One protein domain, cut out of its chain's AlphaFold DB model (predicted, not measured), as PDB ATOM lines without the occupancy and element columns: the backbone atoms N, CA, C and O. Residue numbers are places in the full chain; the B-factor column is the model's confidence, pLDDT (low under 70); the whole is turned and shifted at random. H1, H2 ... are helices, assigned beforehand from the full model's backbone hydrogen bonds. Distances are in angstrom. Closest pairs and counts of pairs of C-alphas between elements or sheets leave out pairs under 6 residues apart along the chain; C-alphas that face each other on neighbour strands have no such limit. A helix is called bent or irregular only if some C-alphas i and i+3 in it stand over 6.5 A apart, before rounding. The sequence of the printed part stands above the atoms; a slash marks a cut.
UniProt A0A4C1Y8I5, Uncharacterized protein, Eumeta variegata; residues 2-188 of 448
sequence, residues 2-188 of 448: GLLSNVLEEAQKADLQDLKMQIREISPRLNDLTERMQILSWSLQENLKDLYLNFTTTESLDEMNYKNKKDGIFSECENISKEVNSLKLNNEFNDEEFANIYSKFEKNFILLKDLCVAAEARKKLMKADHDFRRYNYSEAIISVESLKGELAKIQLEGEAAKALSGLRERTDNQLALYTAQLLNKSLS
ATOM      1  N   GLY A   2     367.188 562.630 398.430       58.16
ATOM      2  CA  GLY A   2     367.325 563.626 397.341       58.16
ATOM      3  C   GLY A   2     368.068 563.174 396.068       58.16
ATOM      4  O   GLY A   2     367.671 563.545 394.975       58.16
ATOM      5  N   LEU A   3     369.095 562.320 396.176       55.53
ATOM      6  CA  LEU A   3     369.860 561.848 395.005       55.53
ATOM      7  C   LEU A   3     369.058 560.920 394.076       55.53
ATOM      8  O   LEU A   3     369.174 561.028 392.866       55.53
ATOM      9  N   LEU A   4     368.216 560.041 394.630       57.75
ATOM     10  CA  LEU A   4     367.371 559.132 393.844       57.75
ATOM     11  C   LEU A   4     366.264 559.889 393.095       57.75
ATOM     12  O   LEU A   4     365.972 559.555 391.956       57.75
ATOM     13  N   SER A   5     365.707 560.936 393.713       64.62
ATOM     14  CA  SER A   5     364.713 561.811 393.080       64.62
ATOM     15  C   SER A   5     365.310 562.605 391.916       64.62
ATOM     16  O   SER A   5     364.705 562.668 390.854       64.62
ATOM     17  N   ASN A   6     366.518 563.153 392.086       68.00
ATOM     18  CA  ASN A   6     367.188 563.916 391.029       68.00
ATOM     19  C   ASN A   6     367.609 563.026 389.848       68.00
ATOM     20  O   ASN A   6     367.474 563.440 388.705       68.00
ATOM     21  N   VAL A   7     368.062 561.794 390.112       66.69
ATOM     22  CA  VAL A   7     368.409 560.825 389.054       66.69
ATOM     23  C   VAL A   7     367.167 560.379 388.272       66.69
ATOM     24  O   VAL A   7     367.236 560.229 387.056       66.69
ATOM     25  N   LEU A   8     366.022 560.211 388.941       64.62
ATOM     26  CA  LEU A   8     364.741 559.908 388.288       64.62
ATOM     27  C   LEU A   8     364.231 561.080 387.434       64.62
ATOM     28  O   LEU A   8     363.783 560.856 386.314       64.62
ATOM     29  N   GLU A   9     364.340 562.320 387.918       68.12
ATOM     30  CA  GLU A   9     363.967 563.508 387.138       68.12
ATOM     31  C   GLU A   9     364.895 563.753 385.937       68.12
ATOM     32  O   GLU A   9     364.428 564.180 384.879       68.12
ATOM     33  N   GLU A  10     366.200 563.499 386.068       67.31
ATOM     34  CA  GLU A  10     367.143 563.608 384.945       67.31
ATOM     35  C   GLU A  10     366.927 562.507 383.902       67.31
ATOM     36  O   GLU A  10     366.936 562.810 382.709       67.31
ATOM     37  N   ALA A  11     366.653 561.269 384.325       65.44
ATOM     38  CA  ALA A  11     366.313 560.174 383.414       65.44
ATOM     39  C   ALA A  11     365.034 560.477 382.613       65.44
ATOM     40  O   ALA A  11     365.023 560.347 381.392       65.44
ATOM     41  N   GLN A  12     363.989 560.993 383.269       66.12
ATOM     42  CA  GLN A  12     362.741 561.385 382.600       66.12
ATOM     43  C   GLN A  12     362.924 562.549 381.614       66.12
ATOM     44  O   GLN A  12     362.273 562.592 380.569       66.12
ATOM     45  N   LYS A  13     363.807 563.509 381.920       71.00
ATOM     46  CA  LYS A  13     364.125 564.614 380.999       71.00
ATOM     47  C   LYS A  13     364.904 564.141 379.774       71.00
ATOM     48  O   LYS A  13     364.635 564.645 378.684       71.00
ATOM     49  N   ALA A  14     365.829 563.196 379.945       68.88
ATOM     50  CA  ALA A  14     366.570 562.589 378.842       68.88
ATOM     51  C   ALA A  14     365.630 561.814 377.900       68.88
ATOM     52  O   ALA A  14     365.621 562.095 376.702       68.88
ATOM     53  N   ASP A  15     364.744 560.972 378.446       73.19
ATOM     54  CA  ASP A  15     363.752 560.215 377.664       73.19
ATOM     55  C   ASP A  15     362.808 561.134 376.863       73.19
ATOM     56  O   ASP A  15     362.504 560.880 375.694       73.19
ATOM     57  N   LEU A  16     362.373 562.256 377.453       72.69
ATOM     58  CA  LEU A  16     361.518 563.236 376.773       72.69
ATOM     59  C   LEU A  16     362.253 563.977 375.640       72.69
ATOM     60  O   LEU A  16     361.645 564.362 374.635       72.69
ATOM     61  N   GLN A  17     363.551 564.230 375.810       76.88
ATOM     62  CA  GLN A  17     364.371 564.929 374.825       76.88
ATOM     63  C   GLN A  17     364.698 564.029 373.627       76.88
ATOM     64  O   GLN A  17     364.585 564.489 372.486       76.88
ATOM     65  N   ASP A  18     364.997 562.754 373.876       80.56
ATOM     66  CA  ASP A  18     365.194 561.740 372.836       80.56
ATOM     67  C   ASP A  18     363.914 561.522 372.023       80.56
ATOM     68  O   ASP A  18     363.950 561.503 370.790       80.56
ATOM     69  N   LEU A  19     362.757 561.485 372.692       78.38
ATOM     70  CA  LEU A  19     361.462 561.394 372.024       78.38
ATOM     71  C   LEU A  19     361.212 562.592 371.091       78.38
ATOM     72  O   LEU A  19     360.873 562.412 369.921       78.38
ATOM     73  N   LYS A  20     361.440 563.825 371.564       81.75
ATOM     74  CA  LYS A  20     361.316 565.036 370.729       81.75
ATOM     75  C   LYS A  20     362.258 565.020 369.525       81.75
ATOM     76  O   LYS A  20     361.905 565.560 368.476       81.75
ATOM     77  N   MET A  21     363.443 564.425 369.657       84.88
ATOM     78  CA  MET A  21     364.376 564.276 368.542       84.88
ATOM     79  C   MET A  21     363.839 563.296 367.492       84.88
ATOM     80  O   MET A  21     363.815 563.635 366.311       84.88
ATOM     81  N   GLN A  22     363.309 562.147 367.925       83.44
ATOM     82  CA  GLN A  22     362.685 561.156 367.039       83.44
ATOM     83  C   GLN A  22     361.472 561.736 366.292       83.44
ATOM     84  O   GLN A  22     361.312 561.530 365.091       83.44
ATOM     85  N   ILE A  23     360.654 562.553 366.958       84.12
ATOM     86  CA  ILE A  23     359.516 563.242 366.325       84.12
ATOM     87  C   ILE A  23     359.970 564.244 365.264       84.12
ATOM     88  O   ILE A  23     359.380 564.310 364.183       84.12
ATOM     89  N   ARG A  24     361.028 565.014 365.542       87.00
ATOM     90  CA  ARG A  24     361.609 565.945 364.562       87.00
ATOM     91  C   ARG A  24     362.176 565.230 363.340       87.00
ATOM     92  O   ARG A  24     362.192 565.822 362.267       87.00
ATOM     93  N   GLU A  25     362.609 563.985 363.490       89.19
ATOM     94  CA  GLU A  25     363.100 563.159 362.386       89.19
ATOM     95  C   GLU A  25     361.957 562.533 361.566       89.19
ATOM     96  O   GLU A  25     362.016 562.495 360.336       89.19
ATOM     97  N   ILE A  26     360.880 562.094 362.225       89.50
ATOM     98  CA  ILE A  26     359.730 561.454 361.564       89.50
ATOM     99  C   ILE A  26     358.833 562.477 360.859       89.50
ATOM    100  O   ILE A  26     358.330 562.201 359.771       89.50
ATOM    101  N   SER A  27     358.639 563.667 361.435       88.62
ATOM    102  CA  SER A  27     357.674 564.652 360.916       88.62
ATOM    103  C   SER A  27     357.936 565.078 359.458       88.62
ATOM    104  O   SER A  27     356.990 565.075 358.667       88.62
ATOM    105  N   PRO A  28     359.180 565.388 359.034       91.38
ATOM    106  CA  PRO A  28     359.478 565.711 357.638       91.38
ATOM    107  C   PRO A  28     359.196 564.544 356.687       91.38
ATOM    108  O   PRO A  28     358.614 564.755 355.626       91.38
ATOM    109  N   ARG A  29     359.544 563.311 357.089       93.75
ATOM    110  CA  ARG A  29     359.258 562.092 356.312       93.75
ATOM    111  C   ARG A  29     357.754 561.890 356.141       93.75
ATOM    112  O   ARG A  29     357.302 561.515 355.065       93.75
ATOM    113  N   LEU A  30     356.978 562.169 357.188       91.38
ATOM    114  CA  LEU A  30     355.523 562.057 357.171       91.38
ATOM    115  C   LEU A  30     354.880 563.058 356.202       91.38
ATOM    116  O   LEU A  30     353.963 562.704 355.462       91.38
ATOM    117  N   ASN A  31     355.381 564.296 356.187       91.38
ATOM    118  CA  ASN A  31     354.920 565.342 355.275       91.38
ATOM    119  C   ASN A  31     355.262 565.024 353.817       91.38
ATOM    120  O   ASN A  31     354.369 565.068 352.974       91.38
ATOM    121  N   ASP A  32     356.510 564.640 353.538       94.31
ATOM    122  CA  ASP A  32     356.946 564.220 352.201       94.31
ATOM    123  C   ASP A  32     356.111 563.037 351.683       94.31
ATOM    124  O   ASP A  32     355.595 563.053 350.562       94.31
ATOM    125  N   LEU A  33     355.895 562.024 352.526       93.38
ATOM    126  CA  LEU A  33     355.086 560.869 352.156       93.38
ATOM    127  C   LEU A  33     353.615 561.256 351.931       93.38
ATOM    128  O   LEU A  33     352.993 560.765 350.992       93.38
ATOM    129  N   THR A  34     353.069 562.174 352.736       93.25
ATOM    130  CA  THR A  34     351.712 562.710 352.540       93.25
ATOM    131  C   THR A  34     351.588 563.428 351.195       93.25
ATOM    132  O   THR A  34     350.606 563.214 350.486       93.25
ATOM    133  N   GLU A  35     352.575 564.232 350.803       94.25
ATOM    134  CA  GLU A  35     352.583 564.923 349.509       94.25
ATOM    135  C   GLU A  35     352.634 563.927 348.342       94.25
ATOM    136  O   GLU A  35     351.817 563.999 347.420       94.25
ATOM    137  N   ARG A  36     353.506 562.914 348.423       94.81
ATOM    138  CA  ARG A  36     353.568 561.829 347.428       94.81
ATOM    139  C   ARG A  36     352.241 561.073 347.306       94.81
ATOM    140  O   ARG A  36     351.820 560.764 346.188       94.81
ATOM    141  N   MET A  37     351.552 560.810 348.422       95.44
ATOM    142  CA  MET A  37     350.209 560.214 348.396       95.44
ATOM    143  C   MET A  37     349.186 561.113 347.718       95.44
ATOM    144  O   MET A  37     348.348 560.610 346.973       95.44
ATOM    145  N   GLN A  38     349.228 562.419 347.979       93.88
ATOM    146  CA  GLN A  38     348.293 563.380 347.399       93.88
ATOM    147  C   GLN A  38     348.465 563.489 345.888       93.88
ATOM    148  O   GLN A  38     347.470 563.434 345.168       93.88
ATOM    149  N   ILE A  39     349.709 563.555 345.407       93.00
ATOM    150  CA  ILE A  39     350.015 563.580 343.972       93.00
ATOM    151  C   ILE A  39     349.467 562.320 343.294       93.00
ATOM    152  O   ILE A  39     348.745 562.417 342.304       93.00
ATOM    153  N   LEU A  40     349.747 561.135 343.854       93.06
ATOM    154  CA  LEU A  40     349.236 559.884 343.292       93.06
ATOM    155  C   LEU A  40     347.702 559.816 343.359       93.06
ATOM    156  O   LEU A  40     347.067 559.420 342.387       93.06
ATOM    157  N   SER A  41     347.102 560.236 344.474       93.62
ATOM    158  CA  SER A  41     345.645 560.273 344.644       93.62
ATOM    159  C   SER A  41     344.979 561.171 343.606       93.62
ATOM    160  O   SER A  41     343.962 560.792 343.033       93.62
ATOM    161  N   TRP A  42     345.566 562.334 343.322       93.12
ATOM    162  CA  TRP A  42     345.058 563.257 342.313       93.12
ATOM    163  C   TRP A  42     345.080 562.630 340.913       93.12
ATOM    164  O   TRP A  42     344.044 562.597 340.251       93.12
ATOM    165  N   SER A  43     346.200 562.015 340.515       91.75
ATOM    166  CA  SER A  43     346.292 561.302 339.232       91.75
ATOM    167  C   SER A  43     345.284 560.152 339.122       91.75
ATOM    168  O   SER A  43     344.693 559.940 338.065       91.75
ATOM    169  N   LEU A  44     345.042 559.411 340.210       91.81
ATOM    170  CA  LEU A  44     344.042 558.336 340.222       91.81
ATOM    171  C   LEU A  44     342.608 558.869 340.133       91.81
ATOM    172  O   LEU A  44     341.776 558.258 339.465       91.81
ATOM    173  N   GLN A  45     342.305 559.997 340.780       92.06
ATOM    174  CA  GLN A  45     340.996 560.641 340.669       92.06
ATOM    175  C   GLN A  45     340.727 561.128 339.249       92.06
ATOM    176  O   GLN A  45     339.629 560.915 338.744       92.06
ATOM    177  N   GLU A  46     341.706 561.761 338.603       89.06
ATOM    178  CA  GLU A  46     341.590 562.205 337.212       89.06
ATOM    179  C   GLU A  46     341.378 561.014 336.273       89.06
ATOM    180  O   GLU A  46     340.400 560.990 335.528       89.06
ATOM    181  N   ASN A  47     342.177 559.952 336.426       88.75
ATOM    182  CA  ASN A  47     342.003 558.712 335.669       88.75
ATOM    183  C   ASN A  47     340.600 558.104 335.848       88.75
ATOM    184  O   ASN A  47     339.960 557.701 334.877       88.75
ATOM    185  N   LEU A  48     340.087 558.069 337.083       87.31
ATOM    186  CA  LEU A  48     338.745 557.567 337.376       87.31
ATOM    187  C   LEU A  48     337.663 558.422 336.694       87.31
ATOM    188  O   LEU A  48     336.724 557.879 336.110       87.31
ATOM    189  N   LYS A  49     337.783 559.753 336.757       86.25
ATOM    190  CA  LYS A  49     336.842 560.673 336.103       86.25
ATOM    191  C   LYS A  49     336.853 560.483 334.596       86.25
ATOM    192  O   LYS A  49     335.797 560.345 333.985       86.25
ATOM    193  N   ASP A  50     338.028 560.414 334.001       82.62
ATOM    194  CA  ASP A  50     338.146 560.257 332.562       82.62
ATOM    195  C   ASP A  50     337.544 558.939 332.072       82.62
ATOM    196  O   ASP A  50     336.825 558.916 331.075       82.62
ATOM    197  N   LEU A  51     337.719 557.857 332.830       81.44
ATOM    198  CA  LEU A  51     337.175 556.550 332.471       81.44
ATOM    199  C   LEU A  51     335.658 556.423 332.640       81.44
ATOM    200  O   LEU A  51     335.025 555.722 331.847       81.44
ATOM    201  N   TYR A  52     335.083 557.033 333.679       82.81
ATOM    202  CA  TYR A  52     333.698 556.759 334.090       82.81
ATOM    203  C   TYR A  52     332.750 557.964 334.004       82.81
ATOM    204  O   TYR A  52     331.542 557.776 334.122       82.81
ATOM    205  N   LEU A  53     333.261 559.179 333.788       81.25
ATOM    206  CA  LEU A  53     332.460 560.385 333.538       81.25
ATOM    207  C   LEU A  53     332.673 560.932 332.129       81.25
ATOM    208  O   LEU A  53     331.697 561.171 331.422       81.25
ATOM    209  N   ASN A  54     333.929 561.144 331.732       77.62
ATOM    210  CA  ASN A  54     334.239 561.816 330.464       77.62
ATOM    211  C   ASN A  54     334.349 560.838 329.286       77.62
ATOM    212  O   ASN A  54     334.270 561.257 328.133       77.62
ATOM    213  N   PHE A  55     334.518 559.542 329.572       81.31
ATOM    214  CA  PHE A  55     334.732 558.470 328.595       81.31
ATOM    215  C   PHE A  55     335.901 558.748 327.633       81.31
ATOM    216  O   PHE A  55     335.865 558.373 326.460       81.31
ATOM    217  N   THR A  56     336.946 559.405 328.132       76.69
ATOM    218  CA  THR A  56     338.151 559.752 327.377       76.69
ATOM    219  C   THR A  56     339.199 558.641 327.476       76.69
ATOM    220  O   THR A  56     339.270 557.882 328.444       76.69
ATOM    221  N   THR A  57     340.024 558.503 326.437       68.12
ATOM    222  CA  THR A  57     341.197 557.622 326.475       68.12
ATOM    223  C   THR A  57     342.229 558.183 327.441       68.12
ATOM    224  O   THR A  57     342.795 559.243 327.188       68.12
ATOM    225  N   THR A  58     342.480 557.455 328.523       74.81
ATOM    226  CA  THR A  58     343.501 557.780 329.521       74.81
ATOM    227  C   THR A  58     344.783 557.002 329.274       74.81
ATOM    228  O   THR A  58     344.726 555.870 328.781       74.81
ATOM    229  N   GLU A  59     345.910 557.534 329.748       73.94
ATOM    230  CA  GLU A  59     347.110 556.726 329.975       73.94
ATOM    231  C   GLU A  59     346.770 555.525 330.871       73.94
ATOM    232  O   GLU A  59     345.968 555.599 331.814       73.94
ATOM    233  N   SER A  60     347.328 554.373 330.531       73.56
ATOM    234  CA  SER A  60     347.165 553.147 331.298       73.56
ATOM    235  C   SER A  60     347.899 553.244 332.640       73.56
ATOM    236  O   SER A  60     348.903 553.939 332.788       73.56
ATOM    237  N   LEU A  61     347.439 552.487 333.641       77.56
ATOM    238  CA  LEU A  61     348.137 552.394 334.931       77.56
ATOM    239  C   LEU A  61     349.601 551.943 334.767       77.56
ATOM    240  O   LEU A  61     350.467 552.353 335.542       77.56
ATOM    241  N   ASP A  62     349.878 551.121 333.754       74.44
ATOM    242  CA  ASP A  62     351.226 550.650 333.447       74.44
ATOM    243  C   ASP A  62     352.113 551.795 332.912       74.44
ATOM    244  O   ASP A  62     353.254 551.932 333.355       74.44
ATOM    245  N   GLU A  63     351.576 552.680 332.064       69.00
ATOM    246  CA  GLU A  63     352.266 553.892 331.577       69.00
ATOM    247  C   GLU A  63     352.570 554.885 332.710       69.00
ATOM    248  O   GLU A  63     353.645 555.484 332.743       69.00
ATOM    249  N   MET A  64     351.701 554.979 333.721       74.88
ATOM    250  CA  MET A  64     351.921 555.855 334.882       74.88
ATOM    251  C   MET A  64     352.961 555.332 335.892       74.88
ATOM    252  O   MET A  64     353.216 555.990 336.914       74.88
ATOM    253  N   ASN A  65     353.548 554.151 335.656       86.00
ATOM    254  CA  ASN A  65     354.381 553.427 336.621       86.00
ATOM    255  C   ASN A  65     353.663 553.235 337.977       86.00
ATOM    256  O   ASN A  65     354.274 553.296 339.050       86.00
ATOM    257  N   TYR A  66     352.337 553.050 337.929       88.94
ATOM    258  CA  TYR A  66     351.452 553.044 339.097       88.94
ATOM    259  C   TYR A  66     351.879 552.011 340.138       88.94
ATOM    260  O   TYR A  66     351.980 552.332 341.318       88.94
ATOM    261  N   LYS A  67     352.175 550.782 339.700       88.19
ATOM    262  CA  LYS A  67     352.480 549.668 340.601       88.19
ATOM    263  C   LYS A  67     353.707 549.953 341.471       88.19
ATOM    264  O   LYS A  67     353.623 549.850 342.688       88.19
ATOM    265  N   ASN A  68     354.810 550.390 340.864       89.94
ATOM    266  CA  ASN A  68     356.038 550.683 341.606       89.94
ATOM    267  C   ASN A  68     355.855 551.878 342.553       89.94
ATOM    268  O   ASN A  68     356.344 551.846 343.680       89.94
ATOM    269  N   LYS A  69     355.121 552.917 342.120       91.06
ATOM    270  CA  LYS A  69     354.795 554.073 342.971       91.06
ATOM    271  C   LYS A  69     353.942 553.664 344.175       91.06
ATOM    272  O   LYS A  69     354.259 554.048 345.296       91.06
ATOM    273  N   LYS A  70     352.895 552.863 343.952       92.94
ATOM    274  CA  LYS A  70     352.023 552.328 345.003       92.94
ATOM    275  C   LYS A  70     352.818 551.488 346.001       92.94
ATOM    276  O   LYS A  70     352.751 551.760 347.195       92.94
ATOM    277  N   ASP A  71     353.569 550.503 345.519       91.94
ATOM    278  CA  ASP A  71     354.295 549.557 346.372       91.94
ATOM    279  C   ASP A  71     355.356 550.279 347.225       91.94
ATOM    280  O   ASP A  71     355.481 550.006 348.421       91.94
ATOM    281  N   GLY A  72     356.057 551.263 346.643       93.19
ATOM    282  CA  GLY A  72     356.995 552.122 347.369       93.19
ATOM    283  C   GLY A  72     356.316 552.923 348.483       93.19
ATOM    284  O   GLY A  72     356.715 552.826 349.643       93.19
ATOM    285  N   ILE A  73     355.235 553.641 348.155       93.25
ATOM    286  CA  ILE A  73     354.478 554.437 349.133       93.25
ATOM    287  C   ILE A  73     353.930 553.549 350.257       93.25
ATOM    288  O   ILE A  73     354.078 553.893 351.426       93.25
ATOM    289  N   PHE A  74     353.326 552.401 349.941       93.00
ATOM    290  CA  PHE A  74     352.706 551.523 350.941       93.00
ATOM    291  C   PHE A  74     353.734 550.928 351.907       93.00
ATOM    292  O   PHE A  74     353.500 550.934 353.115       93.00
ATOM    293  N   SER A  75     354.883 550.478 351.396       93.69
ATOM    294  CA  SER A  75     355.986 549.980 352.227       93.69
ATOM    295  C   SER A  75     356.480 551.051 353.206       93.69
ATOM    296  O   SER A  75     356.622 550.803 354.406       93.69
ATOM    297  N   GLU A  76     356.663 552.282 352.724       93.06
ATOM    298  CA  GLU A  76     357.064 553.408 353.570       93.06
ATOM    299  C   GLU A  76     355.992 553.776 354.610       93.06
ATOM    300  O   GLU A  76     356.329 554.035 355.768       93.06
ATOM    301  N   CYS A  77     354.703 553.724 354.249       91.69
ATOM    302  CA  CYS A  77     353.591 553.961 355.178       91.69
ATOM    303  C   CYS A  77     353.568 552.952 356.323       91.69
ATOM    304  O   CYS A  77     353.338 553.325 357.476       91.69
ATOM    305  N   GLU A  78     353.772 551.672 356.013       91.44
ATOM    306  CA  GLU A  78     353.792 550.605 357.010       91.44
ATOM    307  C   GLU A  78     354.969 550.760 357.974       91.44
ATOM    308  O   GLU A  78     354.798 550.578 359.180       91.44
ATOM    309  N   ASN A  79     356.143 551.136 357.462       92.81
ATOM    310  CA  ASN A  79     357.325 551.382 358.286       92.81
ATOM    311  C   ASN A  79     357.108 552.571 359.227       92.81
ATOM    312  O   ASN A  79     357.262 552.423 360.438       92.81
ATOM    313  N   ILE A  80     356.637 553.704 358.702       91.25
ATOM    314  CA  ILE A  80     356.343 554.892 359.515       91.25
ATOM    315  C   ILE A  80     355.234 554.611 360.534       91.25
ATOM    316  O   ILE A  80     355.330 555.033 361.682       91.25
ATOM    317  N   SER A  81     354.198 553.851 360.174       90.06
ATOM    318  CA  SER A  81     353.132 553.495 361.119       90.06
ATOM    319  C   SER A  81     353.650 552.623 362.268       90.06
ATOM    320  O   SER A  81     353.225 552.800 363.408       90.06
ATOM    321  N   LYS A  82     354.591 551.706 362.000       90.44
ATOM    322  CA  LYS A  82     355.266 550.916 363.045       90.44
ATOM    323  C   LYS A  82     356.129 551.799 363.947       90.44
ATOM    324  O   LYS A  82     356.038 551.648 365.163       90.44
ATOM    325  N   GLU A  83     356.897 552.725 363.368       89.25
ATOM    326  CA  GLU A  83     357.704 553.708 364.109       89.25
ATOM    327  C   GLU A  83     356.820 554.591 365.013       89.25
ATOM    328  O   GLU A  83     357.114 554.779 366.186       89.25
ATOM    329  N   VAL A  84     355.677 555.078 364.522       87.50
ATOM    330  CA  VAL A  84     354.760 555.896 365.335       87.50
ATOM    331  C   VAL A  84     354.074 555.078 366.434       87.50
ATOM    332  O   VAL A  84     353.870 555.571 367.543       87.50
ATOM    333  N   ASN A  85     353.731 553.817 366.167       86.38
ATOM    334  CA  ASN A  85     353.104 552.956 367.170       86.38
ATOM    335  C   ASN A  85     354.070 552.557 368.293       86.38
ATOM    336  O   ASN A  85     353.643 552.489 369.446       86.38
ATOM    337  N   SER A  86     355.356 552.334 367.998       85.56
ATOM    338  CA  SER A  86     356.355 552.089 369.046       85.56
ATOM    339  C   SER A  86     356.556 553.320 369.935       85.56
ATOM    340  O   SER A  86     356.698 553.172 371.146       85.56
ATOM    341  N   LEU A  87     356.469 554.530 369.371       81.94
ATOM    342  CA  LEU A  87     356.503 555.776 370.144       81.94
ATOM    343  C   LEU A  87     355.300 555.918 371.086       81.94
ATOM    344  O   LEU A  87     355.479 556.280 372.246       81.94
ATOM    345  N   LYS A  88     354.088 555.595 370.613       77.38
ATOM    346  CA  LYS A  88     352.853 555.655 371.422       77.38
ATOM    347  C   LYS A  88     352.832 554.645 372.573       77.38
ATOM    348  O   LYS A  88     352.284 554.942 373.625       77.38
ATOM    349  N   LEU A  89     353.389 553.449 372.372       70.69
ATOM    350  CA  LEU A  89     353.454 552.403 373.405       70.69
ATOM    351  C   LEU A  89     354.430 552.749 374.532       70.69
ATOM    352  O   LEU A  89     354.220 552.334 375.669       70.69
ATOM    353  N   ASN A  90     355.487 553.493 374.209       68.81
ATOM    354  CA  ASN A  90     356.567 553.759 375.147       68.81
ATOM    355  C   ASN A  90     356.358 555.029 375.980       68.81
ATOM    356  O   ASN A  90     357.032 555.160 376.993       68.81
ATOM    357  N   ASN A  91     355.455 555.945 375.597       62.62
ATOM    358  CA  ASN A  91     355.277 557.231 376.281       62.62
ATOM    359  C   ASN A  91     353.844 557.792 376.170       62.62
ATOM    360  O   ASN A  91     353.227 557.742 375.106       62.62
ATOM    361  N   GLU A  92     353.337 558.409 377.250       57.91
ATOM    362  CA  GLU A  92     352.130 559.254 377.229       57.91
ATOM    363  C   GLU A  92     352.432 560.555 376.469       57.91
ATOM    364  O   GLU A  92     352.808 561.585 377.030       57.91
ATOM    365  N   PHE A  93     352.346 560.479 375.146       61.78
ATOM    366  CA  PHE A  93     352.710 561.567 374.254       61.78
ATOM    367  C   PHE A  93     351.507 562.455 373.911       61.78
ATOM    368  O   PHE A  93     350.499 561.967 373.403       61.78
ATOM    369  N   ASN A  94     351.630 563.766 374.154       67.12
ATOM    370  CA  ASN A  94     350.574 564.762 373.927       67.12
ATOM    371  C   ASN A  94     351.099 565.992 373.155       67.12
ATOM    372  O   ASN A  94     351.020 567.120 373.638       67.12
ATOM    373  N   ASP A  95     351.708 565.773 371.986       81.88
ATOM    374  CA  ASP A  95     352.058 566.852 371.051       81.88
ATOM    375  C   ASP A  95     350.954 567.006 370.001       81.88
ATOM    376  O   ASP A  95     350.743 566.145 369.139       81.88
ATOM    377  N   GLU A  96     350.231 568.113 370.108       84.81
ATOM    378  CA  GLU A  96     349.091 568.431 369.255       84.81
ATOM    379  C   GLU A  96     349.507 568.693 367.796       84.81
ATOM    380  O   GLU A  96     348.774 568.340 366.870       84.81
ATOM    381  N   GLU A  97     350.699 569.253 367.561       86.31
ATOM    382  CA  GLU A  97     351.198 569.526 366.211       86.31
ATOM    383  C   GLU A  97     351.494 568.212 365.483       86.31
ATOM    384  O   GLU A  97     351.002 567.984 364.373       86.31
ATOM    385  N   PHE A  98     352.204 567.294 366.144       87.19
ATOM    386  CA  PHE A  98     352.468 565.970 365.584       87.19
ATOM    387  C   PHE A  98     351.183 565.161 365.374       87.19
ATOM    388  O   PHE A  98     351.022 564.519 364.333       87.19
ATOM    389  N   ALA A  99     350.244 565.209 366.324       87.38
ATOM    390  CA  ALA A  99     348.956 564.528 366.200       87.38
ATOM    391  C   ALA A  99     348.161 565.015 364.975       87.38
ATOM    392  O   ALA A  99     347.584 564.201 364.248       87.38
ATOM    393  N   ASN A 100     348.183 566.321 364.696       89.31
ATOM    394  CA  ASN A 100     347.547 566.902 363.515       89.31
ATOM    395  C   ASN A 100     348.212 566.447 362.207       89.31
ATOM    396  O   ASN A 100     347.511 566.074 361.259       89.31
ATOM    397  N   ILE A 101     349.549 566.421 362.157       88.75
ATOM    398  CA  ILE A 101     350.306 565.923 360.997       88.75
ATOM    399  C   ILE A 101     349.980 564.441 360.756       88.75
ATOM    400  O   ILE A 101     349.629 564.055 359.637       88.75
ATOM    401  N   TYR A 102     349.998 563.623 361.809       89.44
ATOM    402  CA  TYR A 102     349.693 562.197 361.719       89.44
ATOM    403  C   TYR A 102     348.244 561.918 361.303       89.44
ATOM    404  O   TYR A 102     348.000 561.081 360.435       89.44
ATOM    405  N   SER A 103     347.275 562.668 361.832       90.50
ATOM    406  CA  SER A 103     345.873 562.547 361.417       90.50
ATOM    407  C   SER A 103     345.676 562.908 359.941       90.50
ATOM    408  O   SER A 103     344.927 562.238 359.224       90.50
ATOM    409  N   LYS A 104     346.364 563.950 359.450       92.56
ATOM    410  CA  LYS A 104     346.336 564.314 358.026       92.56
ATOM    411  C   LYS A 104     346.915 563.191 357.166       92.56
ATOM    412  O   LYS A 104     346.323 562.857 356.139       92.56
ATOM    413  N   PHE A 105     348.029 562.602 357.580       93.75
ATOM    414  CA  PHE A 105     348.631 561.450 356.914       93.75
ATOM    415  C   PHE A 105     347.667 560.258 356.841       93.75
ATOM    416  O   PHE A 105     347.417 559.756 355.748       93.75
ATOM    417  N   GLU A 106     347.051 559.855 357.959       92.38
ATOM    418  CA  GLU A 106     346.107 558.726 357.988       92.38
ATOM    419  C   GLU A 106     344.927 558.938 357.034       92.38
ATOM    420  O   GLU A 106     344.576 558.037 356.271       92.38
ATOM    421  N   LYS A 107     344.351 560.147 357.018       93.38
ATOM    422  CA  LYS A 107     343.252 560.491 356.105       93.38
ATOM    423  C   LYS A 107     343.661 560.365 354.637       93.38
ATOM    424  O   LYS A 107     342.919 559.783 353.850       93.38
ATOM    425  N   ASN A 108     344.839 560.876 354.266       92.56
ATOM    426  CA  ASN A 108     345.340 560.761 352.891       92.56
ATOM    427  C   ASN A 108     345.676 559.309 352.527       92.56
ATOM    428  O   ASN A 108     345.438 558.894 351.396       92.56
ATOM    429  N   PHE A 109     346.167 558.516 353.479       93.38
ATOM    430  CA  PHE A 109     346.465 557.107 353.249       93.38
ATOM    431  C   PHE A 109     345.202 556.269 353.025       93.38
ATOM    432  O   PHE A 109     345.180 555.418 352.136       93.38
ATOM    433  N   ILE A 110     344.134 556.527 353.790       92.12
ATOM    434  CA  ILE A 110     342.821 555.900 353.578       92.12
ATOM    435  C   ILE A 110     342.283 556.268 352.191       92.12
ATOM    436  O   ILE A 110     341.931 555.376 351.421       92.12
ATOM    437  N   LEU A 111     342.307 557.557 351.836       93.00
ATOM    438  CA  LEU A 111     341.871 558.022 350.518       93.00
ATOM    439  C   LEU A 111     342.663 557.356 349.381       93.00
ATOM    440  O   LEU A 111     342.077 556.899 348.401       93.00
ATOM    441  N   LEU A 112     343.989 557.260 349.514       93.56
ATOM    442  CA  LEU A 112     344.834 556.610 348.517       93.56
ATOM    443  C   LEU A 112     344.508 555.117 348.386       93.56
ATOM    444  O   LEU A 112     344.467 554.605 347.268       93.56
ATOM    445  N   LYS A 113     344.263 554.408 349.496       93.50
ATOM    446  CA  LYS A 113     343.858 552.992 349.472       93.50
ATOM    447  C   LYS A 113     342.566 552.795 348.693       93.50
ATOM    448  O   LYS A 113     342.515 551.935 347.815       93.50
ATOM    449  N   ASP A 114     341.571 553.620 348.978       93.81
ATOM    450  CA  ASP A 114     340.278 553.585 348.307       93.81
ATOM    451  C   ASP A 114     340.418 553.849 346.800       93.81
ATOM    452  O   ASP A 114     339.896 553.100 345.972       93.81
ATOM    453  N   LEU A 115     341.202 554.860 346.419       91.88
ATOM    454  CA  LEU A 115     341.469 555.169 345.012       91.88
ATOM    455  C   LEU A 115     342.251 554.059 344.298       91.88
ATOM    456  O   LEU A 115     341.950 553.761 343.145       91.88
ATOM    457  N   CYS A 116     343.204 553.408 344.970       92.19
ATOM    458  CA  CYS A 116     343.916 552.250 344.420       92.19
ATOM    459  C   CYS A 116     342.953 551.098 344.092       92.19
ATOM    460  O   CYS A 116     343.055 550.492 343.023       92.19
ATOM    461  N   VAL A 117     342.002 550.805 344.988       93.00
ATOM    462  CA  VAL A 117     340.974 549.775 344.756       93.00
ATOM    463  C   VAL A 117     340.114 550.140 343.545       93.00
ATOM    464  O   VAL A 117     339.905 549.303 342.665       93.00
ATOM    465  N   ALA A 118     339.661 551.394 343.461       91.44
ATOM    466  CA  ALA A 118     338.846 551.870 342.348       91.44
ATOM    467  C   ALA A 118     339.603 551.838 341.005       91.44
ATOM    468  O   ALA A 118     339.045 551.416 339.994       91.44
ATOM    469  N   ALA A 119     340.886 552.204 340.991       88.75
ATOM    470  CA  ALA A 119     341.725 552.165 339.794       88.75
ATOM    471  C   ALA A 119     341.978 550.726 339.301       88.75
ATOM    472  O   ALA A 119     341.920 550.436 338.104       88.75
ATOM    473  N   GLU A 120     342.206 549.787 340.220       91.12
ATOM    474  CA  GLU A 120     342.437 548.374 339.892       91.12
ATOM    475  C   GLU A 120     341.157 547.617 339.516       91.12
ATOM    476  O   GLU A 120     341.232 546.559 338.878       91.12
ATOM    477  N   ALA A 121     339.985 548.166 339.851       91.44
ATOM    478  CA  ALA A 121     338.682 547.577 339.559       91.44
ATOM    479  C   ALA A 121     338.535 547.220 338.074       91.44
ATOM    480  O   ALA A 121     338.099 546.118 337.744       91.44
ATOM    481  N   ARG A 122     338.985 548.095 337.164       87.19
ATOM    482  CA  ARG A 122     338.942 547.832 335.717       87.19
ATOM    483  C   ARG A 122     339.714 546.568 335.339       87.19
ATOM    484  O   ARG A 122     339.205 545.741 334.585       87.19
ATOM    485  N   LYS A 123     340.925 546.391 335.874       88.62
ATOM    486  CA  LYS A 123     341.764 545.214 335.601       88.62
ATOM    487  C   LYS A 123     341.137 543.943 336.177       88.62
ATOM    488  O   LYS A 123     341.137 542.916 335.501       88.62
ATOM    489  N   LYS A 124     340.559 544.022 337.384       92.50
ATOM    490  CA  LYS A 124     339.797 542.919 337.997       92.50
ATOM    491  C   LYS A 124     338.580 542.530 337.146       92.50
ATOM    492  O   LYS A 124     338.401 541.346 336.880       92.50
ATOM    493  N   LEU A 125     337.809 543.503 336.650       89.00
ATOM    494  CA  LEU A 125     336.657 543.266 335.769       89.00
ATOM    495  C   LEU A 125     337.070 542.638 334.431       89.00
ATOM    496  O   LEU A 125     336.456 541.666 334.005       89.00
ATOM    497  N   MET A 126     338.130 543.135 333.785       88.31
ATOM    498  CA  MET A 126     338.633 542.555 332.530       88.31
ATOM    499  C   MET A 126     339.133 541.122 332.720       88.31
ATOM    500  O   MET A 126     338.883 540.265 331.873       88.31
ATOM    501  N   LYS A 127     339.816 540.846 333.839       91.75
ATOM    502  CA  LYS A 127     340.222 539.484 334.193       91.75
ATOM    503  C   LYS A 127     339.000 538.592 334.416       91.75
ATOM    504  O   LYS A 127     338.952 537.506 333.855       91.75
ATOM    505  N   ALA A 128     338.003 539.062 335.164       87.75
ATOM    506  CA  ALA A 128     336.774 538.310 335.385       87.75
ATOM    507  C   ALA A 128     336.037 538.011 334.070       87.75
ATOM    508  O   ALA A 128     335.541 536.906 333.905       87.75
ATOM    509  N   ASP A 129     335.994 538.953 333.122       85.12
ATOM    510  CA  ASP A 129     335.375 538.735 331.803       85.12
ATOM    511  C   ASP A 129     336.139 537.691 330.990       85.12
ATOM    512  O   ASP A 129     335.554 536.791 330.389       85.12
ATOM    513  N   HIS A 130     337.467 537.761 331.024       87.81
ATOM    514  CA  HIS A 130     338.320 536.753 330.414       87.81
ATOM    515  C   HIS A 130     338.104 535.358 331.030       87.81
ATOM    516  O   HIS A 130     337.960 534.381 330.293       87.81
ATOM    517  N   ASP A 131     338.038 535.261 332.357       77.88
ATOM    518  CA  ASP A 131     337.815 534.002 333.074       77.88
ATOM    519  C   ASP A 131     336.400 533.459 332.796       77.88
ATOM    520  O   ASP A 131     336.229 532.271 332.506       77.88
ATOM    521  N   PHE A 132     335.395 534.337 332.731       81.88
ATOM    522  CA  PHE A 132     334.027 533.983 332.354       81.88
ATOM    523  C   PHE A 132     333.954 533.404 330.931       81.88
ATOM    524  O   PHE A 132     333.323 532.369 330.701       81.88
ATOM    525  N   ARG A 133     334.653 534.015 329.963       74.88
ATOM    526  CA  ARG A 133     334.748 533.502 328.579       74.88
ATOM    527  C   ARG A 133     335.442 532.143 328.494       74.88
ATOM    528  O   ARG A 133     335.164 531.387 327.567       74.88
ATOM    529  N   ARG A 134     336.315 531.822 329.453       78.81
ATOM    530  CA  ARG A 134     336.990 530.521 329.581       78.81
ATOM    531  C   ARG A 134     336.196 529.481 330.368       78.81
ATOM    532  O   ARG A 134     336.748 528.431 330.670       78.81
ATOM    533  N   TYR A 135     334.916 529.730 330.640       77.94
ATOM    534  CA  TYR A 135     334.042 528.828 331.396       77.94
ATOM    535  C   TYR A 135     334.399 528.710 332.891       77.94
ATOM    536  O   TYR A 135     333.812 527.890 333.595       77.94
ATOM    537  N   ASN A 136     335.278 529.574 333.417       75.00
ATOM    538  CA  ASN A 136     335.589 529.658 334.848       75.00
ATOM    539  C   ASN A 136     334.565 530.554 335.564       75.00
ATOM    540  O   ASN A 136     334.879 531.613 336.110       75.00
ATOM    541  N   TYR A 137     333.296 530.146 335.517       77.06
ATOM    542  CA  TYR A 137     332.163 530.977 335.925       77.06
ATOM    543  C   TYR A 137     332.162 531.342 337.407       77.06
ATOM    544  O   TYR A 137     331.914 532.495 337.755       77.06
ATOM    545  N   SER A 138     332.459 530.376 338.276       75.50
ATOM    546  CA  SER A 138     332.510 530.591 339.722       75.50
ATOM    547  C   SER A 138     333.584 531.613 340.094       75.50
ATOM    548  O   SER A 138     333.299 532.562 340.819       75.50
ATOM    549  N   GLU A 139     334.793 531.467 339.550       79.56
ATOM    550  CA  GLU A 139     335.917 532.380 339.790       79.56
ATOM    551  C   GLU A 139     335.603 533.798 339.303       79.56
ATOM    552  O   GLU A 139     335.844 534.770 340.022       79.56
ATOM    553  N   ALA A 140     335.008 533.920 338.111       79.12
ATOM    554  CA  ALA A 140     334.599 535.204 337.558       79.12
ATOM    555  C   ALA A 140     333.540 535.897 338.429       79.12
ATOM    556  O   ALA A 140     333.703 537.069 338.762       79.12
ATOM    557  N   ILE A 141     332.484 535.187 338.842       79.25
ATOM    558  CA  ILE A 141     331.400 535.757 339.659       79.25
ATOM    559  C   ILE A 141     331.907 536.151 341.047       79.25
ATOM    560  O   ILE A 141     331.663 537.275 341.482       79.25
ATOM    561  N   ILE A 142     332.664 535.274 341.715       83.69
ATOM    562  CA  ILE A 142     333.241 535.555 343.039       83.69
ATOM    563  C   ILE A 142     334.166 536.776 342.976       83.69
ATOM    564  O   ILE A 142     334.133 537.621 343.869       83.69
ATOM    565  N   SER A 143     334.970 536.902 341.914       89.25
ATOM    566  CA  SER A 143     335.853 538.055 341.708       89.25
ATOM    567  C   SER A 143     335.071 539.371 341.608       89.25
ATOM    568  O   SER A 143     335.443 540.360 342.244       89.25
ATOM    569  N   VAL A 144     333.963 539.385 340.856       87.31
ATOM    570  CA  VAL A 144     333.136 540.590 340.680       87.31
ATOM    571  C   VAL A 144     332.315 540.913 341.937       87.31
ATOM    572  O   VAL A 144     332.240 542.082 342.309       87.31
ATOM    573  N   GLU A 145     331.775 539.917 342.645       87.81
ATOM    574  CA  GLU A 145     331.084 540.129 343.931       87.81
ATOM    575  C   GLU A 145     332.031 540.634 345.027       87.81
ATOM    576  O   GLU A 145     331.726 541.585 345.749       87.81
ATOM    577  N   SER A 146     333.240 540.071 345.109       92.50
ATOM    578  CA  SER A 146     334.269 540.568 346.028       92.50
ATOM    579  C   SER A 146     334.595 542.039 345.749       92.50
ATOM    580  O   SER A 146     334.589 542.871 346.659       92.50
ATOM    581  N   LEU A 147     334.781 542.393 344.470       92.56
ATOM    582  CA  LEU A 147     335.004 543.776 344.053       92.56
ATOM    583  C   LEU A 147     333.820 544.686 344.406       92.56
ATOM    584  O   LEU A 147     334.030 545.798 344.886       92.56
ATOM    585  N   LYS A 148     332.578 544.236 344.213       91.44
ATOM    586  CA  LYS A 148     331.379 544.984 344.615       91.44
ATOM    587  C   LYS A 148     331.389 545.296 346.113       91.44
ATOM    588  O   LYS A 148     331.149 546.442 346.501       91.44
ATOM    589  N   GLY A 149     331.732 544.313 346.944       91.25
ATOM    590  CA  GLY A 149     331.873 544.486 348.390       91.25
ATOM    591  C   GLY A 149     332.987 545.463 348.789       91.25
ATOM    592  O   GLY A 149     332.811 546.235 349.734       91.25
ATOM    593  N   GLU A 150     334.115 545.466 348.073       93.56
ATOM    594  CA  GLU A 150     335.190 546.453 348.253       93.56
ATOM    595  C   GLU A 150     334.711 547.867 347.875       93.56
ATOM    596  O   GLU A 150     334.826 548.798 348.673       93.56
ATOM    597  N   LEU A 151     334.097 548.024 346.696       92.25
ATOM    598  CA  LEU A 151     333.635 549.317 346.183       92.25
ATOM    599  C   LEU A 151     332.524 549.938 347.032       92.25
ATOM    600  O   LEU A 151     332.438 551.163 347.094       92.25
ATOM    601  N   ALA A 152     331.680 549.134 347.684       91.88
ATOM    602  CA  ALA A 152     330.599 549.619 348.547       91.88
ATOM    603  C   ALA A 152     331.106 550.366 349.795       91.88
ATOM    604  O   ALA A 152     330.404 551.229 350.319       91.88
ATOM    605  N   LYS A 153     332.325 550.056 350.258       93.38
ATOM    606  CA  LYS A 153     332.928 550.665 351.457       93.38
ATOM    607  C   LYS A 153     333.590 552.013 351.178       93.38
ATOM    608  O   LYS A 153     333.763 552.798 352.104       93.38
ATOM    609  N   ILE A 154     333.939 552.271 349.921       93.00
ATOM    610  CA  ILE A 154     334.663 553.473 349.510       93.00
ATOM    611  C   ILE A 154     333.751 554.702 349.585       93.00
ATOM    612  O   ILE A 154     332.626 554.688 349.072       93.00
ATOM    613  N   GLN A 155     334.264 555.787 350.165       90.00
ATOM    614  CA  GLN A 155     333.604 557.092 350.181       90.00
ATOM    615  C   GLN A 155     334.508 558.130 349.513       90.00
ATOM    616  O   GLN A 155     335.572 558.463 350.022       90.00
ATOM    617  N   LEU A 156     334.074 558.636 348.358       90.38
ATOM    618  CA  LEU A 156     334.729 559.732 347.644       90.38
ATOM    619  C   LEU A 156     333.795 560.939 347.594       90.38
ATOM    620  O   LEU A 156     332.576 560.794 347.679       90.38
ATOM    621  N   GLU A 157     334.370 562.123 347.411       88.88
ATOM    622  CA  GLU A 157     333.637 563.386 347.328       88.88
ATOM    623  C   GLU A 157     333.676 563.980 345.909       88.88
ATOM    624  O   GLU A 157     334.508 563.623 345.066       88.88
ATOM    625  N   GLY A 158     332.747 564.898 345.630       90.88
ATOM    626  CA  GLY A 158     332.700 565.657 344.381       90.88
ATOM    627  C   GLY A 158     332.501 564.793 343.132       90.88
ATOM    628  O   GLY A 158     331.682 563.876 343.094       90.88
ATOM    629  N   GLU A 159     333.236 565.104 342.067       85.94
ATOM    630  CA  GLU A 159     333.152 564.374 340.797       85.94
ATOM    631  C   GLU A 159     333.694 562.944 340.893       85.94
ATOM    632  O   GLU A 159     333.170 562.050 340.235       85.94
ATOM    633  N   ALA A 160     334.681 562.685 341.754       86.00
ATOM    634  CA  ALA A 160     335.194 561.331 341.957       86.00
ATOM    635  C   ALA A 160     334.108 560.393 342.524       86.00
ATOM    636  O   ALA A 160     334.060 559.218 342.168       86.00
ATOM    637  N   ALA A 161     333.175 560.924 343.325       89.62
ATOM    638  CA  ALA A 161     332.007 560.184 343.805       89.62
ATOM    639  C   ALA A 161     331.074 559.750 342.663       89.62
ATOM    640  O   ALA A 161     330.576 558.624 342.652       89.62
ATOM    641  N   LYS A 162     330.857 560.628 341.675       88.69
ATOM    642  CA  LYS A 162     330.026 560.316 340.502       88.69
ATOM    643  C   LYS A 162     330.688 559.254 339.623       88.69
ATOM    644  O   LYS A 162     330.025 558.303 339.223       88.69
ATOM    645  N   ALA A 163     331.997 559.374 339.393       87.25
ATOM    646  CA  ALA A 163     332.770 558.362 338.675       87.25
ATOM    647  C   ALA A 163     332.730 556.997 339.388       87.25
ATOM    648  O   ALA A 163     332.530 555.965 338.749       87.25
ATOM    649  N   LEU A 164     332.838 556.990 340.721       90.81
ATOM    650  CA  LEU A 164     332.696 555.778 341.530       90.81
ATOM    651  C   LEU A 164     331.298 555.154 341.412       90.81
ATOM    652  O   LEU A 164     331.190 553.930 341.360       90.81
ATOM    653  N   SER A 165     330.238 555.965 341.341       88.94
ATOM    654  CA  SER A 165     328.876 555.471 341.084       88.94
ATOM    655  C   SER A 165     328.789 554.758 339.735       88.94
ATOM    656  O   SER A 165     328.323 553.624 339.681       88.94
ATOM    657  N   GLY A 166     329.331 555.362 338.672       83.75
ATOM    658  CA  GLY A 166     329.378 554.735 337.347       83.75
ATOM    659  C   GLY A 166     330.178 553.424 337.332       83.75
ATOM    660  O   GLY A 166     329.792 552.456 336.675       83.75
ATOM    661  N   LEU A 167     331.264 553.342 338.107       89.19
ATOM    662  CA  LEU A 167     332.010 552.096 338.303       89.19
ATOM    663  C   LEU A 167     331.178 551.030 339.039       89.19
ATOM    664  O   LEU A 167     331.167 549.876 338.613       89.19
ATOM    665  N   ARG A 168     330.462 551.393 340.111       89.38
ATOM    666  CA  ARG A 168     329.569 550.468 340.836       89.38
ATOM    667  C   ARG A 168     328.475 549.919 339.921       89.38
ATOM    668  O   ARG A 168     328.321 548.705 339.839       89.38
ATOM    669  N   GLU A 169     327.809 550.793 339.170       85.44
ATOM    670  CA  GLU A 169     326.797 550.404 338.181       85.44
ATOM    671  C   GLU A 169     327.370 549.449 337.130       85.44
ATOM    672  O   GLU A 169     326.745 548.452 336.779       85.44
ATOM    673  N   ARG A 170     328.595 549.695 336.652       82.81
ATOM    674  CA  ARG A 170     329.261 548.794 335.704       82.81
ATOM    675  C   ARG A 170     329.544 547.413 336.301       82.81
ATOM    676  O   ARG A 170     329.371 546.416 335.603       82.81
ATOM    677  N   THR A 171     329.972 547.347 337.559       86.75
ATOM    678  CA  THR A 171     330.183 546.081 338.281       86.75
ATOM    679  C   THR A 171     328.867 545.311 338.435       86.75
ATOM    680  O   THR A 171     328.827 544.115 338.146       86.75
ATOM    681  N   ASP A 172     327.779 545.994 338.804       79.94
ATOM    682  CA  ASP A 172     326.445 545.389 338.910       79.94
ATOM    683  C   ASP A 172     325.929 544.888 337.553       79.94
ATOM    684  O   ASP A 172     325.454 543.756 337.441       79.94
ATOM    685  N   ASN A 173     326.103 545.683 336.495       77.81
ATOM    686  CA  ASN A 173     325.737 545.300 335.134       77.81
ATOM    687  C   ASN A 173     326.512 544.065 334.652       77.81
ATOM    688  O   ASN A 173     325.937 543.203 333.990       77.81
ATOM    689  N   GLN A 174     327.797 543.937 335.004       78.50
ATOM    690  CA  GLN A 174     328.598 542.763 334.650       78.50
ATOM    691  C   GLN A 174     328.070 541.490 335.337       78.50
ATOM    692  O   GLN A 174     327.951 540.451 334.687       78.50
ATOM    693  N   LEU A 175     327.699 541.565 336.622       75.38
ATOM    694  CA  LEU A 175     327.072 540.444 337.339       75.38
ATOM    695  C   LEU A 175     325.727 540.058 336.722       75.38
ATOM    696  O   LEU A 175     325.456 538.870 336.523       75.38
ATOM    697  N   ALA A 176     324.899 541.047 336.382       71.44
ATOM    698  CA  ALA A 176     323.626 540.814 335.711       71.44
ATOM    699  C   ALA A 176     323.829 540.128 334.349       71.44
ATOM    700  O   ALA A 176     323.132 539.164 334.036       71.44
ATOM    701  N   LEU A 177     324.831 540.559 333.576       70.94
ATOM    702  CA  LEU A 177     325.172 539.974 332.280       70.94
ATOM    703  C   LEU A 177     325.655 538.523 332.409       70.94
ATOM    704  O   LEU A 177     325.188 537.661 331.668       70.94
ATOM    705  N   TYR A 178     326.536 538.227 333.368       77.62
ATOM    706  CA  TYR A 178     326.974 536.857 333.658       77.62
ATOM    707  C   TYR A 178     325.811 535.958 334.053       77.62
ATOM    708  O   TYR A 178     325.678 534.849 333.536       77.62
ATOM    709  N   THR A 179     324.944 536.461 334.928       69.75
ATOM    710  CA  THR A 179     323.748 535.746 335.374       69.75
ATOM    711  C   THR A 179     322.832 535.459 334.187       69.75
ATOM    712  O   THR A 179     322.453 534.312 333.970       69.75
ATOM    713  N   ALA A 180     322.555 536.460 333.348       62.47
ATOM    714  CA  ALA A 180     321.746 536.300 332.145       62.47
ATOM    715  C   ALA A 180     322.364 535.298 331.154       62.47
ATOM    716  O   ALA A 180     321.657 534.441 330.630       62.47
ATOM    717  N   GLN A 181     323.678 535.351 330.918       63.72
ATOM    718  CA  GLN A 181     324.372 534.440 330.001       63.72
ATOM    719  C   GLN A 181     324.394 532.994 330.503       63.72
ATOM    720  O   GLN A 181     324.228 532.071 329.704       63.72
ATOM    721  N   LEU A 182     324.575 532.784 331.809       58.69
ATOM    722  CA  LEU A 182     324.496 531.458 332.418       58.69
ATOM    723  C   LEU A 182     323.078 530.912 332.389       58.69
ATOM    724  O   LEU A 182     322.896 529.756 332.020       58.69
ATOM    725  N   LEU A 183     322.078 531.738 332.696       52.44
ATOM    726  CA  LEU A 183     320.680 531.351 332.555       52.44
ATOM    727  C   LEU A 183     320.384 530.957 331.104       52.44
ATOM    728  O   LEU A 183     319.840 529.884 330.866       52.44
ATOM    729  N   ASN A 184     320.837 531.740 330.124       49.00
ATOM    730  CA  ASN A 184     320.599 531.452 328.712       49.00
ATOM    731  C   ASN A 184     321.301 530.157 328.245       49.00
ATOM    732  O   ASN A 184     320.690 529.320 327.583       49.00
ATOM    733  N   LYS A 185     322.562 529.930 328.649       46.62
ATOM    734  CA  LYS A 185     323.310 528.699 328.321       46.62
ATOM    735  C   LYS A 185     322.758 527.463 329.030       46.62
ATOM    736  O   LYS A 185     322.558 526.434 328.392       46.62
ATOM    737  N   SER A 186     322.475 527.552 330.323       40.53
ATOM    738  CA  SER A 186     321.981 526.426 331.121       40.53
ATOM    739  C   SER A 186     320.574 525.984 330.673       40.53
ATOM    740  O   SER A 186     320.250 524.804 330.728       40.53
ATOM    741  N   LEU A 187     319.763 526.892 330.112       40.56
ATOM    742  CA  LEU A 187     318.431 526.596 329.559       40.56
ATOM    743  C   LEU A 187     318.436 525.996 328.137       40.56
ATOM    744  O   LEU A 187     317.360 525.691 327.615       40.56
ATOM    745  N   SER A 188     319.613 525.832 327.522       43.53
ATOM    746  CA  SER A 188     319.819 525.130 326.242       43.53
ATOM    747  C   SER A 188     320.341 523.692 326.417       43.53
ATOM    748  O   SER A 188     320.493 522.964 325.440       43.53
TER     749      SER A 188
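What this domain is: This is residues 2 to 188 of the 448 residues of an uncharacterized protein of Eumeta variegata (UniProt A0A4C1Y8I5). A long rod of helices is built of two groups in a row, joined by the bent helix H3: at one end H2 and the arm H3a pack on part of the long helix H1, and at the other end H4 packs on the arm H3b and on H5, with the end of H1 meeting the beginning of H5 at a steep angle. Residues 2 to 14 of H1 stick out as an arm at one end of the rod, and residues 183 to 188 at the other. The printed part has 187 residues, with five named helices in the order H1, H2, H3, H4, H5 and no named strand; the class is all helix. The whole is loose, with a radius of gyration of the C-alphas of 23.5 A, and spans 94 by 32 by 27 A.

How they stand to each other: H1, residues 2 to 54, has a kink of 25 degrees near residue 27; it is neither bent nor irregular, but only just: C-alphas 25 and 28 are 6.5 A apart. With residues 19 to 37 alone it touches H2, residues 66 to 90, in a helical hairpin at a shallow tilt of 25 degrees; the closest C-alphas, of Leu 33 and Ile 73, are 7.1 A apart. H3, residues 96 to 133, was assigned as one helix by its hydrogen bonds but is bent: C-alphas 119 and 122 are 6.6 A apart, and its arms H3a, residues 96 to 119, and H3b, residues 122 to 133, stand at 30 degrees. H1 touches H3a the same way at a shallow tilt of 30 degrees, closest at the C-alphas of Ser 41 and Leu 112, 5.4 A apart. H2 and H3a are near each other. H3b forms a helical hairpin with H4, residues 137 to 153, at 22 degrees, closest at the C-alphas of Ala 128 and Ala 140, 4.4 A apart. H4 forms another with H5, residues 158 to 186, at 23 degrees, closest at the C-alphas of Lys 148 and Thr 171, 6.5 A apart. H5 touches H1 at a steep tilt of 63 degrees, closest at the C-alphas of Tyr 52 and Ala 163, 4.9 A apart. H1, H2, H3a, H3b, H4 and H5 form a bundle, a set of helices that touch. Every O i to N i+4 pair is within hydrogen-bond range in H2, H3a and H3b, against 46 of 49 in H1, 12 of 13 in H4 and 24 of 25 in H5.

Where its parts are: H1 begins at C-alpha 2, (367.325, 563.626, 397.341), and is 74.6 A long. H2 is 36.4 A, H3a 34.4 A, H3b 16.5 A and H4 25.1 A long. H5, 42.8 A, ends at C-alpha 186, (321.981, 526.426, 331.121).

The domain as a whole: The C-alphas of Gly 2 and Ser 188, the two farthest apart, are 93.8 A apart. The printed part has no cut. The link from H1 to H2 is long, with 11 residues; the other three are tight. The mean pLDDT of the printed part is 82.7, and 29 residues are under 70, among them residues 2 to 12, 90 to 94 and 179 to 188.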